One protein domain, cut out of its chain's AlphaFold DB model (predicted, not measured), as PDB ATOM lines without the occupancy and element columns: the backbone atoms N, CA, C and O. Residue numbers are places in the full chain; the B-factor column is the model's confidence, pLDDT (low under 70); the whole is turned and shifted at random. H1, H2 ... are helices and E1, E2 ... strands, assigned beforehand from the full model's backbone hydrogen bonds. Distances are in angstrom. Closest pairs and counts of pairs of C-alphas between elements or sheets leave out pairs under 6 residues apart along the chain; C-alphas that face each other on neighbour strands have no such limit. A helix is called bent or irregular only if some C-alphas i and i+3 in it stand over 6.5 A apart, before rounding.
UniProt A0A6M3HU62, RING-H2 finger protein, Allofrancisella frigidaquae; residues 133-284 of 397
ATOM      1  N   PRO A 133     198.436 199.244 204.596       57.91
ATOM      2  CA  PRO A 133     198.688 200.569 205.147       57.91
ATOM      3  C   PRO A 133     198.537 201.681 204.105       57.91
ATOM      4  O   PRO A 133     198.705 201.467 202.894       57.91
ATOM      5  N   LEU A 134     198.287 202.894 204.598       68.69
ATOM      6  CA  LEU A 134     198.175 204.120 203.822       68.69
ATOM      7  C   LEU A 134     199.398 204.305 202.916       68.69
ATOM      8  O   LEU A 134     200.503 204.624 203.353       68.69
ATOM      9  N   SER A 135     199.190 204.110 201.617       70.19
ATOM     10  CA  SER A 135     200.208 204.275 200.584       70.19
ATOM     11  C   SER A 135     199.569 204.780 199.297       70.19
ATOM     12  O   SER A 135     198.397 204.517 199.025       70.19
ATOM     13  N   VAL A 136     200.346 205.474 198.460       76.88
ATOM     14  CA  VAL A 136     199.860 205.980 197.165       76.88
ATOM     15  C   VAL A 136     199.317 204.835 196.302       76.88
ATOM     16  O   VAL A 136     198.285 204.988 195.655       76.88
ATOM     17  N   LYS A 137     199.976 203.670 196.332       81.75
ATOM     18  CA  LYS A 137     199.548 202.460 195.618       81.75
ATOM     19  C   LYS A 137     198.176 201.974 196.096       81.75
ATOM     20  O   LYS A 137     197.310 201.713 195.265       81.75
ATOM     21  N   ASN A 138     197.973 201.877 197.409       79.50
ATOM     22  CA  ASN A 138     196.723 201.363 197.977       79.50
ATOM     23  C   ASN A 138     195.567 202.349 197.795       79.50
ATOM     24  O   ASN A 138     194.469 201.926 197.451       79.50
ATOM     25  N   ILE A 139     195.827 203.656 197.895       84.31
ATOM     26  CA  ILE A 139     194.829 204.689 197.586       84.31
ATOM     27  C   ILE A 139     194.388 204.598 196.118       84.31
ATOM     28  O   ILE A 139     193.193 204.594 195.827       84.31
ATOM     29  N   LYS A 140     195.337 204.477 195.179       89.94
ATOM     30  CA  LYS A 140     195.023 204.294 193.752       89.94
ATOM     31  C   LYS A 140     194.188 203.035 193.508       89.94
ATOM     32  O   LYS A 140     193.224 203.089 192.748       89.94
ATOM     33  N   LYS A 141     194.527 201.928 194.177       88.50
ATOM     34  CA  LYS A 141     193.782 200.664 194.087       88.50
ATOM     35  C   LYS A 141     192.357 200.793 194.637       88.50
ATOM     36  O   LYS A 141     191.427 200.324 193.992       88.50
ATOM     37  N   ALA A 142     192.178 201.470 195.770       90.06
ATOM     38  CA  ALA A 142     190.864 201.708 196.364       90.06
ATOM     39  C   ALA A 142     189.950 202.521 195.444       90.06
ATOM     40  O   ALA A 142     188.819 202.116 195.190       90.06
ATOM     41  N   ILE A 143     190.456 203.610 194.856       94.94
ATOM     42  CA  ILE A 143     189.667 204.407 193.906       94.94
ATOM     43  C   ILE A 143     189.346 203.624 192.629       94.94
ATOM     44  O   ILE A 143     188.241 203.761 192.101       94.94
ATOM     45  N   GLN A 144     190.259 202.775 192.147       94.50
ATOM     46  CA  GLN A 144     189.972 201.880 191.025       94.50
ATOM     47  C   GLN A 144     188.811 200.931 191.360       94.50
ATOM     48  O   GLN A 144     187.831 200.901 190.622       94.50
ATOM     49  N   ILE A 145     188.859 200.253 192.511       90.69
ATOM     50  CA  ILE A 145     187.803 199.327 192.951       90.69
ATOM     51  C   ILE A 145     186.463 200.045 193.125       90.69
ATOM     52  O   ILE A 145     185.464 199.604 192.566       90.69
ATOM     53  N   ALA A 146     186.442 201.207 193.784       93.44
ATOM     54  CA  ALA A 146     185.223 202.004 193.934       93.44
ATOM     55  C   ALA A 146     184.611 202.394 192.579       93.44
ATOM     56  O   ALA A 146     183.394 202.527 192.440       93.44
ATOM     57  N   THR A 147     185.463 202.618 191.575       94.94
ATOM     58  CA  THR A 147     185.047 202.956 190.210       94.94
ATOM     59  C   THR A 147     184.449 201.749 189.514       94.94
ATOM     60  O   THR A 147     183.354 201.862 188.967       94.94
ATOM     61  N   ASP A 148     185.117 200.602 189.579       91.25
ATOM     62  CA  ASP A 148     184.652 199.366 188.954       91.25
ATOM     63  C   ASP A 148     183.324 198.903 189.567       91.25
ATOM     64  O   ASP A 148     182.362 198.668 188.834       91.25
ATOM     65  N   GLU A 149     183.212 198.899 190.898       89.81
ATOM     66  CA  GLU A 149     181.975 198.559 191.613       89.81
ATOM     67  C   GLU A 149     180.824 199.516 191.278       89.81
ATOM     68  O   GLU A 149     179.699 199.081 191.020       89.81
ATOM     69  N   TYR A 150     181.089 200.826 191.221       91.06
ATOM     70  CA  TYR A 150     180.073 201.812 190.852       91.06
ATOM     71  C   TYR A 150     179.584 201.616 189.413       91.06
ATOM     72  O   TYR A 150     178.381 201.684 189.147       91.06
ATOM     73  N   LEU A 151     180.502 201.399 188.467       89.44
ATOM     74  CA  LEU A 151     180.154 201.186 187.063       89.44
ATOM     75  C   LEU A 151     179.402 199.871 186.866       89.44
ATOM     76  O   LEU A 151     178.466 199.829 186.067       89.44
ATOM     77  N   GLU A 152     179.760 198.828 187.607       86.62
ATOM     78  CA  GLU A 152     179.069 197.547 187.549       86.62
ATOM     79  C   GLU A 152     177.662 197.638 188.148       86.62
ATOM     80  O   GLU A 152     176.684 197.257 187.500       86.62
ATOM     81  N   TRP A 153     177.512 198.293 189.305       85.56
ATOM     82  CA  TRP A 153     176.198 198.621 189.862       85.56
ATOM     83  C   TRP A 153     175.346 199.421 188.863       85.56
ATOM     84  O   TRP A 153     174.164 199.141 188.666       85.56
ATOM     85  N   ARG A 154     175.942 200.388 188.151       78.94
ATOM     86  CA  ARG A 154     175.248 201.197 187.131       78.94
ATOM     87  C   ARG A 154     174.721 200.374 185.955       78.94
ATOM     88  O   ARG A 154     173.686 200.768 185.402       78.94
ATOM     89  N   LYS A 155     175.400 199.291 185.573       78.31
ATOM     90  CA  LYS A 155     174.935 198.356 184.534       78.31
ATOM     91  C   LYS A 155     173.814 197.457 185.061       78.31
ATOM     92  O   LYS A 155     172.811 197.292 184.375       78.31
ATOM     93  N   ASN A 156     173.933 196.986 186.304       72.12
ATOM     94  CA  ASN A 156     173.086 195.925 186.865       72.12
ATOM     95  C   ASN A 156     171.957 196.418 187.797       72.12
ATOM     96  O   ASN A 156     171.308 195.623 188.468       72.12
ATOM     97  N   ARG A 157     171.666 197.724 187.831       66.31
ATOM     98  CA  ARG A 157     170.705 198.364 188.764       66.31
ATOM     99  C   ARG A 157     169.219 197.992 188.594       66.31
ATOM    100  O   ARG A 157     168.387 198.499 189.346       66.31
ATOM    101  N   GLY A 158     168.865 197.147 187.627       59.03
ATOM    102  CA  GLY A 158     167.476 196.791 187.319       59.03
ATOM    103  C   GLY A 158     166.670 197.921 186.655       59.03
ATOM    104  O   GLY A 158     167.084 199.083 186.607       59.03
ATOM    105  N   VAL A 159     165.490 197.574 186.127       49.50
ATOM    106  CA  VAL A 159     164.663 198.449 185.269       49.50
ATOM    107  C   VAL A 159     164.228 199.738 185.985       49.50
ATOM    108  O   VAL A 159     164.294 200.820 185.410       49.50
ATOM    109  N   ILE A 160     163.862 199.668 187.268       45.09
ATOM    110  CA  ILE A 160     163.384 200.832 188.041       45.09
ATOM    111  C   ILE A 160     164.497 201.875 188.243       45.09
ATOM    112  O   ILE A 160     164.286 203.077 188.057       45.09
ATOM    113  N   ASN A 161     165.713 201.435 188.572       50.69
ATOM    114  CA  ASN A 161     166.835 202.353 188.759       50.69
ATOM    115  C   ASN A 161     167.450 202.801 187.430       50.69
ATOM    116  O   ASN A 161     168.129 203.832 187.405       50.69
ATOM    117  N   PHE A 162     167.215 202.075 186.326       51.59
ATOM    118  CA  PHE A 162     167.588 202.493 184.972       51.59
ATOM    119  C   PHE A 162     167.001 203.878 184.649       51.59
ATOM    120  O   PHE A 162     167.762 204.809 184.360       51.59
ATOM    121  N   PHE A 163     165.690 204.045 184.858       43.75
ATOM    122  CA  PHE A 163     164.968 205.301 184.621       43.75
ATOM    123  C   PHE A 163     165.341 206.426 185.602       43.75
ATOM    124  O   PHE A 163     165.480 207.577 185.190       43.75
ATOM    125  N   ARG A 164     165.590 206.115 186.885       50.81
ATOM    126  CA  ARG A 164     165.952 207.123 187.911       50.81
ATOM    127  C   ARG A 164     167.334 207.757 187.721       50.81
ATOM    128  O   ARG A 164     167.600 208.830 188.258       50.81
ATOM    129  N   HIS A 165     168.216 207.131 186.943       57.31
ATOM    130  CA  HIS A 165     169.562 207.651 186.690       57.31
ATOM    131  C   HIS A 165     169.946 207.565 185.199       57.31
ATOM    132  O   HIS A 165     170.978 206.991 184.833       57.31
ATOM    133  N   ASN A 166     169.104 208.136 184.339       55.44
ATOM    134  CA  ASN A 166     169.209 208.064 182.875       55.44
ATOM    135  C   ASN A 166     170.397 208.858 182.269       55.44
ATOM    136  O   ASN A 166     170.702 208.747 181.090       55.44
ATOM    137  N   GLY A 167     171.091 209.677 183.069       68.25
ATOM    138  CA  GLY A 167     172.201 210.516 182.602       68.25
ATOM    139  C   GLY A 167     173.592 209.899 182.791       68.25
ATOM    140  O   GLY A 167     173.858 209.211 183.777       68.25
ATOM    141  N   ASN A 168     174.530 210.265 181.912       81.94
ATOM    142  CA  ASN A 168     175.937 209.842 181.986       81.94
ATOM    143  C   ASN A 168     176.791 210.651 182.973       81.94
ATOM    144  O   ASN A 168     177.952 210.321 183.194       81.94
ATOM    145  N   LYS A 169     176.225 211.673 183.631       86.12
ATOM    146  CA  LYS A 169     176.956 212.559 184.558       86.12
ATOM    147  C   LYS A 169     177.696 211.795 185.667       86.12
ATOM    148  O   LYS A 169     178.792 212.191 186.048       86.12
ATOM    149  N   GLY A 170     177.103 210.719 186.193       85.00
ATOM    150  CA  GLY A 170     177.732 209.881 187.219       85.00
ATOM    151  C   GLY A 170     178.900 209.049 186.683       85.00
ATOM    152  O   GLY A 170     179.962 209.041 187.292       85.00
ATOM    153  N   ILE A 171     178.718 208.428 185.512       88.12
ATOM    154  CA  ILE A 171     179.741 207.620 184.824       88.12
ATOM    155  C   ILE A 171     180.945 208.489 184.451       88.12
ATOM    156  O   ILE A 171     182.080 208.140 184.761       88.12
ATOM    157  N   VAL A 172     180.695 209.657 183.850       91.56
ATOM    158  CA  VAL A 172     181.750 210.613 183.483       91.56
ATOM    159  C   VAL A 172     182.519 211.063 184.723       91.56
ATOM    160  O   VAL A 172     183.742 211.055 184.707       91.56
ATOM    161  N   ARG A 173     181.830 211.388 185.826       93.75
ATOM    162  CA  ARG A 173     182.495 211.769 187.083       93.75
ATOM    163  C   ARG A 173     183.409 210.663 187.609       93.75
ATOM    164  O   ARG A 173     184.531 210.973 187.995       93.75
ATOM    165  N   ALA A 174     182.927 209.421 187.629       94.06
ATOM    166  CA  ALA A 174     183.694 208.285 188.129       94.06
ATOM    167  C   ALA A 174     184.962 208.052 187.297       94.06
ATOM    168  O   ALA A 174     186.061 208.053 187.842       94.06
ATOM    169  N   ASN A 175     184.825 207.991 185.971       95.50
ATOM    170  CA  ASN A 175     185.962 207.802 185.069       95.50
ATOM    171  C   ASN A 175     186.962 208.964 185.131       95.50
ATOM    172  O   ASN A 175     188.165 208.732 185.213       95.50
ATOM    173  N   THR A 176     186.486 210.214 185.132       96.31
ATOM    174  CA  THR A 176     187.361 211.392 185.214       96.31
ATOM    175  C   THR A 176     188.137 211.419 186.526       96.31
ATOM    176  O   THR A 176     189.343 211.656 186.513       96.31
ATOM    177  N   PHE A 177     187.470 211.157 187.652       96.31
ATOM    178  CA  PHE A 177     188.126 211.148 188.956       96.31
ATOM    179  C   PHE A 177     189.116 209.988 189.089       96.31
ATOM    180  O   PHE A 177     190.243 210.208 189.523       96.31
ATOM    181  N   ASN A 178     188.753 208.780 188.649       96.88
ATOM    182  CA  ASN A 178     189.679 207.650 188.651       96.88
ATOM    183  C   ASN A 178     190.927 207.957 187.814       96.88
ATOM    184  O   ASN A 178     192.041 207.833 188.312       96.88
ATOM    185  N   ASN A 179     190.755 208.456 186.586       95.56
ATOM    186  CA  ASN A 179     191.874 208.829 185.717       95.56
ATOM    187  C   ASN A 179     192.788 209.878 186.357       95.56
ATOM    188  O   ASN A 179     194.008 209.786 186.229       95.56
ATOM    189  N   GLU A 180     192.228 210.863 187.054       93.75
ATOM    190  CA  GLU A 180     193.009 211.851 187.797       93.75
ATOM    191  C   GLU A 180     193.839 211.204 188.913       93.75
ATOM    192  O   GLU A 180     195.034 211.477 189.022       93.75
ATOM    193  N   ILE A 181     193.239 210.317 189.709       93.38
ATOM    194  CA  ILE A 181     193.934 209.625 190.799       93.38
ATOM    195  C   ILE A 181     195.009 208.673 190.260       93.38
ATOM    196  O   ILE A 181     196.134 208.675 190.768       93.38
ATOM    197  N   GLN A 182     194.729 207.916 189.195       92.88
ATOM    198  CA  GLN A 182     195.715 207.019 188.584       92.88
ATOM    199  C   GLN A 182     196.907 207.791 188.004       92.88
ATOM    200  O   GLN A 182     198.060 207.395 188.206       92.88
ATOM    201  N   ASN A 183     196.651 208.937 187.369       90.31
ATOM    202  CA  ASN A 183     197.685 209.785 186.774       90.31
ATOM    203  C   ASN A 183     198.327 210.772 187.752       90.31
ATOM    204  O   ASN A 183     199.241 211.499 187.359       90.31
ATOM    205  N   TRP A 184     197.898 210.794 189.016       87.50
ATOM    206  CA  TRP A 184     198.449 211.701 190.010       87.50
ATOM    207  C   TRP A 184     199.963 211.500 190.158       87.50
ATOM    208  O   TRP A 184     200.437 210.404 190.500       87.50
ATOM    209  N   LYS A 185     200.699 212.581 189.881       75.31
ATOM    210  CA  LYS A 185     202.147 212.760 190.033       75.31
ATOM    211  C   LYS A 185     202.349 214.138 190.671       75.31
ATOM    212  O   LYS A 185     201.931 215.133 190.088       75.31
ATOM    213  N   TYR A 186     202.928 214.204 191.869       62.31
ATOM    214  CA  TYR A 186     203.238 215.480 192.531       62.31
ATOM    215  C   TYR A 186     204.693 215.887 192.263       62.31
ATOM    216  O   TYR A 186     205.572 215.026 192.222       62.31
ATOM    217  N   ASP A 187     204.925 217.183 192.061       50.69
ATOM    218  CA  ASP A 187     206.151 217.739 191.481       50.69
ATOM    219  C   ASP A 187     207.365 217.798 192.450       50.69
ATOM    220  O   ASP A 187     207.236 217.941 193.669       50.69
ATOM    221  N   LYS A 188     208.539 217.644 191.827       41.56
ATOM    222  CA  LYS A 188     209.983 217.739 192.149       41.56
ATOM    223  C   LYS A 188     210.587 217.658 193.566       41.56
ATOM    224  O   LYS A 188     211.799 217.468 193.627       41.56
ATOM    225  N   TYR A 189     209.855 217.743 194.684       44.62
ATOM    226  CA  TYR A 189     210.503 217.834 196.018       44.62
ATOM    227  C   TYR A 189     209.951 216.933 197.139       44.62
ATOM    228  O   TYR A 189     210.507 216.928 198.236       44.62
ATOM    229  N   SER A 190     208.917 216.121 196.896       48.66
ATOM    230  CA  SER A 190     208.473 215.076 197.842       48.66
ATOM    231  C   SER A 190     207.565 214.059 197.144       48.66
ATOM    232  O   SER A 190     206.356 213.977 197.380       48.66
ATOM    233  N   SER A 191     208.146 213.290 196.230       50.50
ATOM    234  CA  SER A 191     207.456 212.252 195.469       50.50
ATOM    235  C   SER A 191     207.220 211.005 196.328       50.50
ATOM    236  O   SER A 191     208.109 210.164 196.374       50.50
ATOM    237  N   SER A 192     206.061 210.900 197.000       57.03
ATOM    238  CA  SER A 192     205.436 209.638 197.481       57.03
ATOM    239  C   SER A 192     204.477 209.807 198.670       57.03
ATOM    240  O   SER A 192     204.022 208.791 199.187       57.03
ATOM    241  N   ASP A 193     204.191 211.022 199.161       66.00
ATOM    242  CA  ASP A 193     203.408 211.165 200.400       66.00
ATOM    243  C   ASP A 193     201.922 210.810 200.171       66.00
ATOM    244  O   ASP A 193     201.212 211.557 199.482       66.00
ATOM    245  N   PRO A 194     201.425 209.686 200.724       71.06
ATOM    246  CA  PRO A 194     200.040 209.267 200.544       71.06
ATOM    247  C   PRO A 194     199.041 210.236 201.184       71.06
ATOM    248  O   PRO A 194     197.903 210.314 200.730       71.06
ATOM    249  N   ASN A 195     199.478 211.037 202.161       71.75
ATOM    250  CA  ASN A 195     198.654 212.062 202.791       71.75
ATOM    251  C   ASN A 195     198.220 213.119 201.762       71.75
ATOM    252  O   ASN A 195     197.051 213.491 201.705       71.75
ATOM    253  N   ASN A 196     199.117 213.561 200.878       77.94
ATOM    254  CA  ASN A 196     198.784 214.577 199.872       77.94
ATOM    255  C   ASN A 196     197.744 214.079 198.861       77.94
ATOM    256  O   ASN A 196     196.840 214.829 198.483       77.94
ATOM    257  N   LEU A 197     197.850 212.814 198.447       83.38
ATOM    258  CA  LEU A 197     196.859 212.190 197.573       83.38
ATOM    259  C   LEU A 197     195.516 212.016 198.295       83.38
ATOM    260  O   LEU A 197     194.471 212.314 197.721       83.38
ATOM    261  N   PHE A 198     195.535 211.600 199.561       85.25
ATOM    262  CA  PHE A 198     194.322 211.468 200.361       85.25
ATOM    263  C   PHE A 198     193.619 212.820 200.579       85.25
ATOM    264  O   PHE A 198     192.419 212.930 200.348       85.25
ATOM    265  N   ASN A 199     194.362 213.886 200.887       85.19
ATOM    266  CA  ASN A 199     193.830 215.249 201.002       85.19
ATOM    267  C   ASN A 199     193.143 215.723 199.711       85.19
ATOM    268  O   ASN A 199     192.067 216.325 199.751       85.19
ATOM    269  N   LEU A 200     193.746 215.438 198.547       88.88
ATOM    270  CA  LEU A 200     193.130 215.728 197.250       88.88
ATOM    271  C   LEU A 200     191.784 215.006 197.110       88.88
ATOM    272  O   LEU A 200     190.806 215.629 196.695       88.88
ATOM    273  N   ILE A 201     191.731 213.721 197.476       91.56
ATOM    274  CA  ILE A 201     190.502 212.922 197.443       91.56
ATOM    275  C   ILE A 201     189.440 213.544 198.351       91.56
ATOM    276  O   ILE A 201     188.359 213.848 197.848       91.56
ATOM    277  N   CYS A 202     189.755 213.817 199.625       89.62
ATOM    278  CA  CYS A 202     188.823 214.421 200.586       89.62
ATOM    279  C   CYS A 202     188.190 215.703 200.023       89.62
ATOM    280  O   CYS A 202     186.969 215.795 199.895       89.62
ATOM    281  N   LYS A 203     189.019 216.644 199.549       88.62
ATOM    282  CA  LYS A 203     188.562 217.925 198.980       88.62
ATOM    283  C   LYS A 203     187.669 217.772 197.748       88.62
ATOM    284  O   LYS A 203     186.821 218.629 197.486       88.62
ATOM    285  N   LYS A 204     187.879 216.729 196.939       91.38
ATOM    286  CA  LYS A 204     187.071 216.487 195.737       91.38
ATOM    287  C   LYS A 204     185.727 215.861 196.074       91.38
ATOM    288  O   LYS A 204     184.703 216.339 195.580       91.38
ATOM    289  N   ILE A 205     185.720 214.820 196.903       92.81
ATOM    290  CA  ILE A 205     184.508 214.037 197.150       92.81
ATOM    291  C   ILE A 205     183.497 214.759 198.051       92.81
ATOM    292  O   ILE A 205     182.302 214.511 197.919       92.81
ATOM    293  N   GLU A 206     183.919 215.735 198.863       87.44
ATOM    294  CA  GLU A 206     183.016 216.622 199.627       87.44
ATOM    295  C   GLU A 206     181.971 217.336 198.751       87.44
ATOM    296  O   GLU A 206     180.851 217.621 199.198       87.44
ATOM    297  N   ARG A 207     182.338 217.617 197.493       87.75
ATOM    298  CA  ARG A 207     181.500 218.296 196.491       87.75
ATOM    299  C   ARG A 207     180.677 217.325 195.648       87.75
ATOM    300  O   ARG A 207     179.883 217.754 194.810       87.75
ATOM    301  N   PHE A 208     180.885 216.020 195.805       91.12
ATOM    302  CA  PHE A 208     180.133 215.009 195.075       91.12
ATOM    303  C   PHE A 208     178.777 214.744 195.754       91.12
ATOM    304  O   PHE A 208     178.573 215.082 196.921       91.12
ATOM    305  N   PRO A 209     177.802 214.154 195.035       89.94
ATOM    306  CA  PRO A 209     176.526 213.780 195.637       89.94
ATOM    307  C   PRO A 209     176.714 212.848 196.842       89.94
ATOM    308  O   PRO A 209     177.551 211.955 196.791       89.94
ATOM    309  N   ARG A 210     175.893 213.022 197.886       89.44
ATOM    310  CA  ARG A 210     175.977 212.292 199.175       89.44
ATOM    311  C   ARG A 210     174.907 211.201 199.344       89.44
ATOM    312  O   ARG A 210     174.597 210.765 200.451       89.44
ATOM    313  N   LYS A 211     174.256 210.823 198.241       86.06
ATOM    314  CA  LYS A 211     173.111 209.896 198.234       86.06
ATOM    315  C   LYS A 211     173.575 208.442 198.317       86.06
ATOM    316  O   LYS A 211     174.697 208.141 197.913       86.06
ATOM    317  N   ALA A 212     172.678 207.559 198.750       75.75
ATOM    318  CA  ALA A 212     172.841 206.121 198.559       75.75
ATOM    319  C   ALA A 212     173.142 205.815 197.080       75.75
ATOM    320  O   ALA A 212     172.644 206.500 196.177       75.75
ATOM    321  N   HIS A 213     174.040 204.859 196.853       84.75
ATOM    322  CA  HIS A 213     174.560 204.479 195.534       84.75
ATOM    323  C   HIS A 213     175.169 205.620 194.689       84.75
ATOM    324  O   HIS A 213     175.316 205.516 193.467       84.75
ATOM    325  N   SER A 214     175.537 206.744 195.310       89.88
ATOM    326  CA  SER A 214     176.388 207.740 194.657       89.88
ATOM    327  C   SER A 214     177.816 207.214 194.552       89.88
ATOM    328  O   SER A 214     178.243 206.429 195.388       89.88
ATOM    329  N   TYR A 215     178.591 207.689 193.574       92.94
ATOM    330  CA  TYR A 215     180.003 207.307 193.460       92.94
ATOM    331  C   TYR A 215     180.793 207.565 194.761       92.94
ATOM    332  O   TYR A 215     181.647 206.772 195.138       92.94
ATOM    333  N   THR A 216     180.436 208.614 195.504       92.88
ATOM    334  CA  THR A 216     181.003 208.922 196.823       92.88
ATOM    335  C   THR A 216     180.806 207.794 197.834       92.88
ATOM    336  O   THR A 216     181.720 207.512 198.595       92.88
ATOM    337  N   SER A 217     179.648 207.127 197.831       90.31
ATOM    338  CA  SER A 217     179.377 205.977 198.703       90.31
ATOM    339  C   SER A 217     180.329 204.812 198.440       90.31
ATOM    340  O   SER A 217     180.847 204.229 199.384       90.31
ATOM    341  N   PHE A 218     180.596 204.509 197.167       91.94
ATOM    342  CA  PHE A 218     181.549 203.463 196.786       91.94
ATOM    343  C   PHE A 218     182.975 203.842 197.203       91.94
ATOM    344  O   PHE A 218     183.696 203.018 197.754       91.94
ATOM    345  N   ILE A 219     183.361 205.115 197.039       93.25
ATOM    346  CA  ILE A 219     184.658 205.607 197.528       93.25
ATOM    347  C   ILE A 219     184.769 205.417 199.043       93.25
ATOM    348  O   ILE A 219     185.758 204.851 199.499       93.25
ATOM    349  N   LEU A 220     183.768 205.839 199.823       89.25
ATOM    350  CA  LEU A 220     183.787 205.694 201.282       89.25
ATOM    351  C   LEU A 220     183.916 204.225 201.711       89.25
ATOM    352  O   LEU A 220     184.766 203.932 202.546       89.25
ATOM    353  N   ASN A 221     183.173 203.307 201.078       86.44
ATOM    354  CA  ASN A 221     183.297 201.866 201.336       86.44
ATOM    355  C   ASN A 221     184.733 201.365 201.113       86.44
ATOM    356  O   ASN A 221     185.254 200.616 201.932       86.44
ATOM    357  N   THR A 222     185.405 201.805 200.044       87.06
ATOM    358  CA  THR A 222     186.799 201.397 199.795       87.06
ATOM    359  C   THR A 222     187.815 202.065 200.720       87.06
ATOM    360  O   THR A 222     188.825 201.450 201.053       87.06
ATOM    361  N   LEU A 223     187.567 203.305 201.161       84.88
ATOM    362  CA  LEU A 223     188.428 204.001 202.122       84.88
ATOM    363  C   LEU A 223     188.379 203.353 203.509       84.88
ATOM    364  O   LEU A 223     189.391 203.354 204.204       84.88
ATOM    365  N   CYS A 224     187.247 202.750 203.876       78.56
ATOM    366  CA  CYS A 224     187.110 201.948 205.091       78.56
ATOM    367  C   CYS A 224     187.923 200.649 205.092       78.56
ATOM    368  O   CYS A 224     187.926 199.962 206.102       78.56
ATOM    369  N   ASN A 225     188.629 200.337 204.004       74.44
ATOM    370  CA  ASN A 225     189.558 199.211 203.939       74.44
ATOM    371  C   ASN A 225     191.033 199.676 203.912       74.44
ATOM    372  O   ASN A 225     191.942 198.883 203.689       74.44
ATOM    373  N   ILE A 226     191.301 200.977 204.096       69.50
ATOM    374  CA  ILE A 226     192.664 201.524 204.138       69.50
ATOM    375  C   ILE A 226     193.001 201.942 205.565       69.50
ATOM    376  O   ILE A 226     192.423 202.894 206.084       69.50
ATOM    377  N   GLU A 227     194.014 201.333 206.169       62.34
ATOM    378  CA  GLU A 227     194.485 201.771 207.487       62.34
ATOM    379  C   GLU A 227     195.421 202.984 207.396       62.34
ATOM    380  O   GLU A 227     196.269 203.025 206.498       62.34
ATOM    381  N   PRO A 228     195.338 203.977 208.307       59.91
ATOM    382  CA  PRO A 228     194.470 204.046 209.496       59.91
ATOM    383  C   PRO A 228     193.130 204.775 209.247       59.91
ATOM    384  O   PRO A 228     192.467 205.226 210.178       59.91
ATOM    385  N   ILE A 229     192.743 204.997 207.984       69.62
ATOM    386  CA  ILE A 229     191.503 205.715 207.642       69.62
ATOM    387  C   ILE A 229     190.286 204.936 208.158       69.62
ATOM    388  O   ILE A 229     189.362 205.545 208.694       69.62
ATOM    389  N   ALA A 230     190.313 203.609 208.039       67.44
ATOM    390  CA  ALA A 230     189.289 202.706 208.551       67.44
ATOM    391  C   ALA A 230     189.066 202.870 210.066       67.44
ATOM    392  O   ALA A 230     187.930 203.111 210.483       67.44
ATOM    393  N   ASP A 231     190.137 202.847 210.866       61.38
ATOM    394  CA  ASP A 231     190.090 203.073 212.318       61.38
ATOM    395  C   ASP A 231     189.439 204.415 212.680       61.38
ATOM    396  O   ASP A 231     188.524 204.493 213.505       61.38
ATOM    397  N   HIS A 232     189.875 205.494 212.025       63.69
ATOM    398  CA  HIS A 232     189.340 206.827 212.283       63.69
ATOM    399  C   HIS A 232     187.867 206.959 211.865       63.69
ATOM    400  O   HIS A 232     187.081 207.574 212.586       63.69
ATOM    401  N   ILE A 233     187.463 206.376 210.731       69.12
ATOM    402  CA  ILE A 233     186.055 206.372 210.307       69.12
ATOM    403  C   ILE A 233     185.202 205.576 211.303       69.12
ATOM    404  O   ILE A 233     184.136 206.046 211.696       69.12
ATOM    405  N   THR A 234     185.684 204.422 211.762       64.00
ATOM    406  CA  THR A 234     184.995 203.563 212.738       64.00
ATOM    407  C   THR A 234     184.777 204.289 214.067       64.00
ATOM    408  O   THR A 234     183.666 204.293 214.597       64.00
ATOM    409  N   LEU A 235     185.805 204.987 214.563       57.47
ATOM    410  CA  LEU A 235     185.734 205.771 215.796       57.47
ATOM    411  C   LEU A 235     184.752 206.950 215.693       57.47
ATOM    412  O   LEU A 235     184.073 207.284 216.663       57.47
ATOM    413  N   HIS A 236     184.685 207.604 214.531       58.09
ATOM    414  CA  HIS A 236     183.867 208.801 214.353       58.09
ATOM    415  C   HIS A 236     182.411 208.502 213.997       58.09
ATOM    416  O   HIS A 236     181.519 209.184 214.498       58.09
ATOM    417  N   CYS A 237     182.153 207.480 213.182       58.22
ATOM    418  CA  CYS A 237     180.818 207.193 212.664       58.22
ATOM    419  C   CYS A 237     179.915 206.405 213.623       58.22
ATOM    420  O   CYS A 237     178.835 206.016 213.188       58.22
ATOM    421  N   HIS A 238     180.321 206.188 214.888       49.03
ATOM    422  CA  HIS A 238     179.553 205.470 215.921       49.03
ATOM    423  C   HIS A 238     178.792 204.287 215.321       49.03
ATOM    424  O   HIS A 238     177.567 204.286 215.206       49.03
ATOM    425  N   THR A 239     179.577 203.319 214.866       45.44
ATOM    426  CA  THR A 239     179.177 201.961 214.507       45.44
ATOM    427  C   THR A 239     177.832 201.539 215.094       45.44
ATOM    428  O   THR A 239     177.637 201.496 216.314       45.44
ATOM    429  N   TYR A 240     176.908 201.197 214.193       45.56
ATOM    430  CA  TYR A 240     175.703 200.460 214.546       45.56
ATOM    431  C   TYR A 240     176.113 199.221 215.346       45.56
ATOM    432  O   TYR A 240     177.116 198.576 215.030       45.56
ATOM    433  N   LYS A 241     175.360 198.926 216.409       44.66
ATOM    434  CA  LYS A 241     175.515 197.669 217.134       44.66
ATOM    435  C   LYS A 241     175.143 196.558 216.164       44.66
ATOM    436  O   LYS A 241     173.974 196.448 215.804       44.66
ATOM    437  N   ASP A 242     176.134 195.798 215.720       42.41
ATOM    438  CA  ASP A 242     175.878 194.642 214.881       42.41
ATOM    439  C   ASP A 242     175.226 193.582 215.768       42.41
ATOM    440  O   ASP A 242     175.785 193.186 216.796       42.41
ATOM    441  N   TYR A 243     173.995 193.216 215.436       44.47
ATOM    442  CA  TYR A 243     173.246 192.177 216.121       44.47
ATOM    443  C   TYR A 243     173.040 191.057 215.114       44.47
ATOM    444  O   TYR A 243     172.520 191.300 214.027       44.47
ATOM    445  N   ASN A 244     173.424 189.833 215.472       47.41
ATOM    446  CA  ASN A 244     173.120 188.684 214.624       47.41
ATOM    447  C   ASN A 244     171.597 188.451 214.533       47.41
ATOM    448  O   ASN A 244     170.828 189.023 215.307       47.41
ATOM    449  N   ASP A 245     171.158 187.555 213.640       41.16
ATOM    450  CA  ASP A 245     169.737 187.198 213.442       41.16
ATOM    451  C   ASP A 245     169.015 186.725 214.724       41.16
ATOM    452  O   ASP A 245     167.788 186.646 214.771       41.16
ATOM    453  N   TYR A 246     169.772 186.440 215.786       47.38
ATOM    454  CA  TYR A 246     169.294 186.016 217.099       47.38
ATOM    455  C   TYR A 246     169.319 187.134 218.159       47.38
ATOM    456  O   TYR A 246     169.024 186.873 219.324       47.38
ATOM    457  N   GLY A 247     169.672 188.369 217.790       37.62
ATOM    458  CA  GLY A 247     169.678 189.532 218.681       37.62
ATOM    459  C   GLY A 247     170.887 189.638 219.617       37.62
ATOM    460  O   GLY A 247     170.847 190.417 220.570       37.62
ATOM    461  N   TRP A 248     171.972 188.895 219.368       30.89
ATOM    462  CA  TRP A 248     173.205 188.977 220.160       30.89
ATOM    463  C   TRP A 248     174.197 189.971 219.558       30.89
ATOM    464  O   TRP A 248     174.432 189.967 218.351       30.89
ATOM    465  N   PHE A 249     174.787 190.807 220.415       34.22
ATOM    466  CA  PHE A 249     175.775 191.821 220.040       34.22
ATOM    467  C   PHE A 249     177.061 191.164 219.512       34.22
ATOM    468  O   PHE A 249     177.751 190.473 220.258       34.22
ATOM    469  N   GLN A 250     177.375 191.394 218.237       36.56
ATOM    470  CA  GLN A 250     178.565 190.888 217.543       36.56
ATOM    471  C   GLN A 250     179.700 191.916 217.442       36.56
ATOM    472  O   GLN A 250     180.816 191.554 217.079       36.56
ATOM    473  N   GLY A 251     179.443 193.174 217.805       44.12
ATOM    474  CA  GLY A 251     180.448 194.230 217.834       44.12
ATOM    475  C   GLY A 251     180.018 195.480 217.076       44.12
ATOM    476  O   GLY A 251     178.838 195.820 216.978       44.12
ATOM    477  N   TYR A 252     181.019 196.191 216.576       47.53
ATOM    478  CA  TYR A 252     180.886 197.449 215.863       47.53
ATOM    479  C   TYR A 252     181.213 197.217 214.382       47.53
ATOM    480  O   TYR A 252     182.367 196.978 214.039       47.53
ATOM    481  N   GLY A 253     180.199 197.245 213.512       50.50
ATOM    482  CA  GLY A 253     180.364 197.005 212.072       50.50
ATOM    483  C   GLY A 253     180.669 198.279 211.274       50.50
ATOM    484  O   GLY A 253     180.152 199.356 211.583       50.50
ATOM    485  N   ILE A 254     181.478 198.160 210.212       57.81
ATOM    486  CA  ILE A 254     181.697 199.241 209.237       57.81
ATOM    487  C   ILE A 254     180.397 199.469 208.458       57.81
ATOM    488  O   ILE A 254     179.811 198.540 207.904       57.81
ATOM    489  N   CYS A 255     179.940 200.719 208.412       67.38
ATOM    490  CA  CYS A 255     178.709 201.082 207.722       67.38
ATOM    491  C   CYS A 255     178.847 200.889 206.201       67.38
ATOM    492  O   CYS A 255     179.731 201.481 205.588       67.38
ATOM    493  N   ASP A 256     177.946 200.125 205.575       81.50
ATOM    494  CA  ASP A 256     177.818 200.129 204.115       81.50
ATOM    495  C   ASP A 256     177.216 201.464 203.655       81.50
ATOM    496  O   ASP A 256     176.006 201.701 203.720       81.50
ATOM    497  N   PHE A 257     178.065 202.349 203.137       86.06
ATOM    498  CA  PHE A 257     177.667 203.670 202.671       86.06
ATOM    499  C   PHE A 257     176.835 203.633 201.389       86.06
ATOM    500  O   PHE A 257     176.326 204.685 200.979       86.06
ATOM    501  N   THR A 258     176.656 202.483 200.737       84.38
ATOM    502  CA  THR A 258     175.686 202.346 199.645       84.38
ATOM    503  C   THR A 258     174.265 202.113 200.151       84.38
ATOM    504  O   THR A 258     173.331 202.406 199.411       84.38
ATOM    505  N   SER A 259     174.094 201.728 201.419       80.94
ATOM    506  CA  SER A 259     172.800 201.499 202.058       80.94
ATOM    507  C   SER A 259     171.927 202.763 202.138       80.94
ATOM    508  O   SER A 259     172.405 203.885 202.371       80.94
ATOM    509  N   GLU A 260     170.614 202.574 201.985       81.50
ATOM    510  CA  GLU A 260     169.595 203.623 202.143       81.50
ATOM    511  C   GLU A 260     169.204 203.884 203.609       81.50
ATOM    512  O   GLU A 260     168.390 204.770 203.875       81.50
ATOM    513  N   THR A 261     169.790 203.159 204.568       79.75
ATOM    514  CA  THR A 261     169.487 203.336 205.995       79.75
ATOM    515  C   THR A 261     169.779 204.757 206.487       79.75
ATOM    516  O   THR A 261     170.670 205.455 205.990       79.75
ATOM    517  N   GLN A 262     169.033 205.181 207.515       75.88
ATOM    518  CA  GLN A 262     169.253 206.456 208.205       75.88
ATOM    519  C   GLN A 262     170.701 206.586 208.694       75.88
ATOM    520  O   GLN A 262     171.326 207.621 208.495       75.88
ATOM    521  N   ILE A 263     171.244 205.506 209.253       72.12
ATOM    522  CA  ILE A 263     172.597 205.446 209.810       72.12
ATOM    523  C   ILE A 263     173.637 205.700 208.720       72.12
ATOM    524  O   ILE A 263     174.470 206.593 208.857       72.12
ATOM    525  N   ALA A 264     173.539 204.990 207.592       76.38
ATOM    526  CA  ALA A 264     174.439 205.204 206.466       76.38
ATOM    527  C   ALA A 264     174.315 206.623 205.900       76.38
ATOM    528  O   ALA A 264     175.302 207.228 205.488       76.38
ATOM    529  N   ARG A 265     173.107 207.194 205.897       82.62
ATOM    530  CA  ARG A 265     172.882 208.576 205.466       82.62
ATOM    531  C   ARG A 265     173.548 209.596 206.381       82.62
ATOM    532  O   ARG A 265     174.193 210.508 205.863       82.62
ATOM    533  N   ASP A 266     173.403 209.445 207.689       80.94
ATOM    534  CA  ASP A 266     173.966 210.377 208.663       80.94
ATOM    535  C   ASP A 266     175.491 210.288 208.669       80.94
ATOM    536  O   ASP A 266     176.155 211.315 208.525       80.94
ATOM    537  N   ALA A 267     176.041 209.070 208.642       79.31
ATOM    538  CA  ALA A 267     177.479 208.841 208.544       79.31
ATOM    539  C   ALA A 267     178.082 209.429 207.248       79.31
ATOM    540  O   ALA A 267     179.111 210.105 207.294       79.31
ATOM    541  N   ARG A 268     177.423 209.275 206.082       86.75
ATOM    542  CA  ARG A 268     177.854 209.946 204.833       86.75
ATOM    543  C   ARG A 268     177.874 211.465 204.979       86.75
ATOM    544  O   ARG A 268     178.815 212.116 204.531       86.75
ATOM    545  N   ASN A 269     176.808 212.038 205.535       85.44
ATOM    546  CA  ASN A 269     176.672 213.486 205.670       85.44
ATOM    547  C   ASN A 269     177.738 214.067 206.594       85.44
ATOM    548  O   ASN A 269     178.290 215.123 206.289       85.44
ATOM    549  N   GLU A 270     178.022 213.359 207.678       82.94
ATOM    550  CA  GLU A 270     179.026 213.699 208.670       82.94
ATOM    551  C   GLU A 270     180.449 213.607 208.104       82.94
ATOM    552  O   GLU A 270     181.210 214.565 208.199       82.94
ATOM    553  N   LEU A 271     180.812 212.507 207.437       83.81
ATOM    554  CA  LEU A 271     182.137 212.366 206.823       83.81
ATOM    555  C   LEU A 271     182.403 213.453 205.771       83.81
ATOM    556  O   LEU A 271     183.483 214.043 205.723       83.81
ATOM    557  N   LEU A 272     181.394 213.753 204.949       86.50
ATOM    558  CA  LEU A 272     181.493 214.709 203.846       86.50
ATOM    559  C   LEU A 272     181.269 216.171 204.274       86.50
ATOM    560  O   LEU A 272     181.300 217.057 203.420       86.50
ATOM    561  N   SER A 273     181.013 216.468 205.553       83.06
ATOM    562  CA  SER A 273     180.894 217.850 206.055       83.06
ATOM    563  C   SER A 273     182.232 218.486 206.450       83.06
ATOM    564  O   SER A 273     182.241 219.617 206.927       83.06
ATOM    565  N   GLY A 274     183.349 217.787 206.223       74.88
ATOM    566  CA  GLY A 274     184.701 218.224 206.581       74.88
ATOM    567  C   GLY A 274     185.432 217.237 207.490       74.88
ATOM    568  O   GLY A 274     186.652 217.307 207.611       74.88
ATOM    569  N   LYS A 275     184.732 216.251 208.070       78.25
ATOM    570  CA  LYS A 275     185.359 215.281 208.980       78.25
ATOM    571  C   LYS A 275     186.406 214.397 208.314       78.25
ATOM    572  O   LYS A 275     187.379 214.036 208.960       78.25
ATOM    573  N   LEU A 276     186.276 214.078 207.026       79.38
ATOM    574  CA  LEU A 276     187.347 213.386 206.295       79.38
ATOM    575  C   LEU A 276     188.653 214.197 206.252       79.38
ATOM    576  O   LEU A 276     189.741 213.620 206.247       79.38
ATOM    577  N   LEU A 277     188.555 215.528 206.238       75.25
ATOM    578  CA  LEU A 277     189.714 216.411 206.320       75.25
ATOM    579  C   LEU A 277     190.267 216.481 207.753       75.25
ATOM    580  O   LEU A 277     191.481 216.522 207.930       75.25
ATOM    581  N   ASP A 278     189.403 216.422 208.768       67.69
ATOM    582  CA  ASP A 278     189.824 216.305 210.171       67.69
ATOM    583  C   ASP A 278     190.572 214.993 210.430       67.69
ATOM    584  O   ASP A 278     191.630 215.011 211.056       67.69
ATOM    585  N   ILE A 279     190.075 213.877 209.885       67.06
ATOM    586  CA  ILE A 279     190.759 212.577 209.903       67.06
ATOM    587  C   ILE A 279     192.132 212.716 209.245       67.06
ATOM    588  O   ILE A 279     193.135 212.343 209.845       67.06
ATOM    589  N   PHE A 280     192.208 213.336 208.063       66.50
ATOM    590  CA  PHE A 280     193.483 213.627 207.403       66.50
ATOM    591  C   PHE A 280     194.447 214.439 208.288       66.50
ATOM    592  O   PHE A 280     195.631 214.120 208.351       66.50
ATOM    593  N   ASN A 281     193.961 215.458 208.999       62.06
ATOM    594  CA  ASN A 281     194.791 216.290 209.876       62.06
ATOM    595  C   ASN A 281     195.288 215.538 211.126       62.06
ATOM    596  O   ASN A 281     196.281 215.942 211.736       62.06
ATOM    597  N   GLN A 282     194.611 214.452 211.504       58.34
ATOM    598  CA  GLN A 282     195.027 213.554 212.580       58.34
ATOM    599  C   GLN A 282     196.049 212.507 212.109       58.34
ATOM    600  O   GLN A 282     196.778 211.966 212.944       58.34
ATOM    601  N   LEU A 283     196.165 212.266 210.794       56.53
ATOM    602  CA  LEU A 283     197.141 211.328 210.246       56.53
ATOM    603  C   LEU A 283     198.578 211.797 210.537       56.53
ATOM    604  O   LEU A 283     198.919 212.972 210.354       56.53
ATOM    605  N   PRO A 284     199.470 210.892 210.973       49.97
ATOM    606  CA  PRO A 284     200.851 211.250 211.250       49.97
ATOM    607  C   PRO A 284     201.572 211.693 209.965       49.97
ATOM    608  O   PRO A 284     201.710 210.936 209.001       49.97
TER     609      PRO A 284
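What this domain is: This is residues 133 to 284 of the 397 residues of the protein "RING-H2 finger protein" of Allofrancisella frigidaquae (UniProt A0A6M3HU62). Short H5 sits in the middle of a helical body: long H1 packs on it, H3 folds back alongside H1, and kinked H7 packs on H4 and H6. The tip of the small antiparallel E1-E2 hairpin and the loop at Lys 188 lie at opposite ends. The printed part has 152 residues, with seven named helices and two named strands in the order H1 to H6, E1, E2, H7, and is mostly helix. It is compact, with a radius of gyration of the C-alphas of 16.2 A and spans of 56 by 38 by 23 A.

How they stand to each other: Look first at the hairpin of E1, residues 241 to 243, and E2, 249 to 252: N 242 and O 251 are 3.0 A apart, within hydrogen-bond range. A tight link joins E1 to H6, residues 229 to 236. H6 touches residues 271 to 279 of H7, residues 262 to 282, closest at C-alphas 232 and 279, 6.4 A. H7 also touches H4, residues 194 to 205, at a steep tilt of 40 degrees; C-alphas 202 and 276 are closest, 6.0 A. The hub, H1, residues 136 to 156, touches H4, H5, residues 215 to 223, and H3, residues 169 to 183. Its closest C-alphas are 136 to 194, 4.7 A; 146 to 218, 4.9 A; and 147 to 174, 5.9 A. H1 and H3 run opposite ways at a shallow tilt of 21 degrees. H2, residues 158 to 164, meets H1 only through their link. Every O i to N i+4 pair is within hydrogen-bond range in H1, H3, H4, H5 and H6, against 14 of 17 in H7 and 1 of 3 in H2, where 3 of 4 O i to N i+3 pairs are.

Where its parts are: Find C-alpha 136 at (199.860, 205.980, 197.165); from there H1 runs 30.4 A. H3 spans 21.0 A. H7 runs 27.1 A to C-alpha 282 at (195.027, 213.554, 212.580); it is irregular, with C-alphas 273 and 276 7.9 A apart and a kink of 63 degrees near residue 274.

The domain as a whole: The C-alphas of Lys 188 and Tyr 246 are farthest apart, 57.3 A. The printed part has no cut, and no link is long. Low confidence, pLDDT under 70, covers 58 residues, among them 226 to 255.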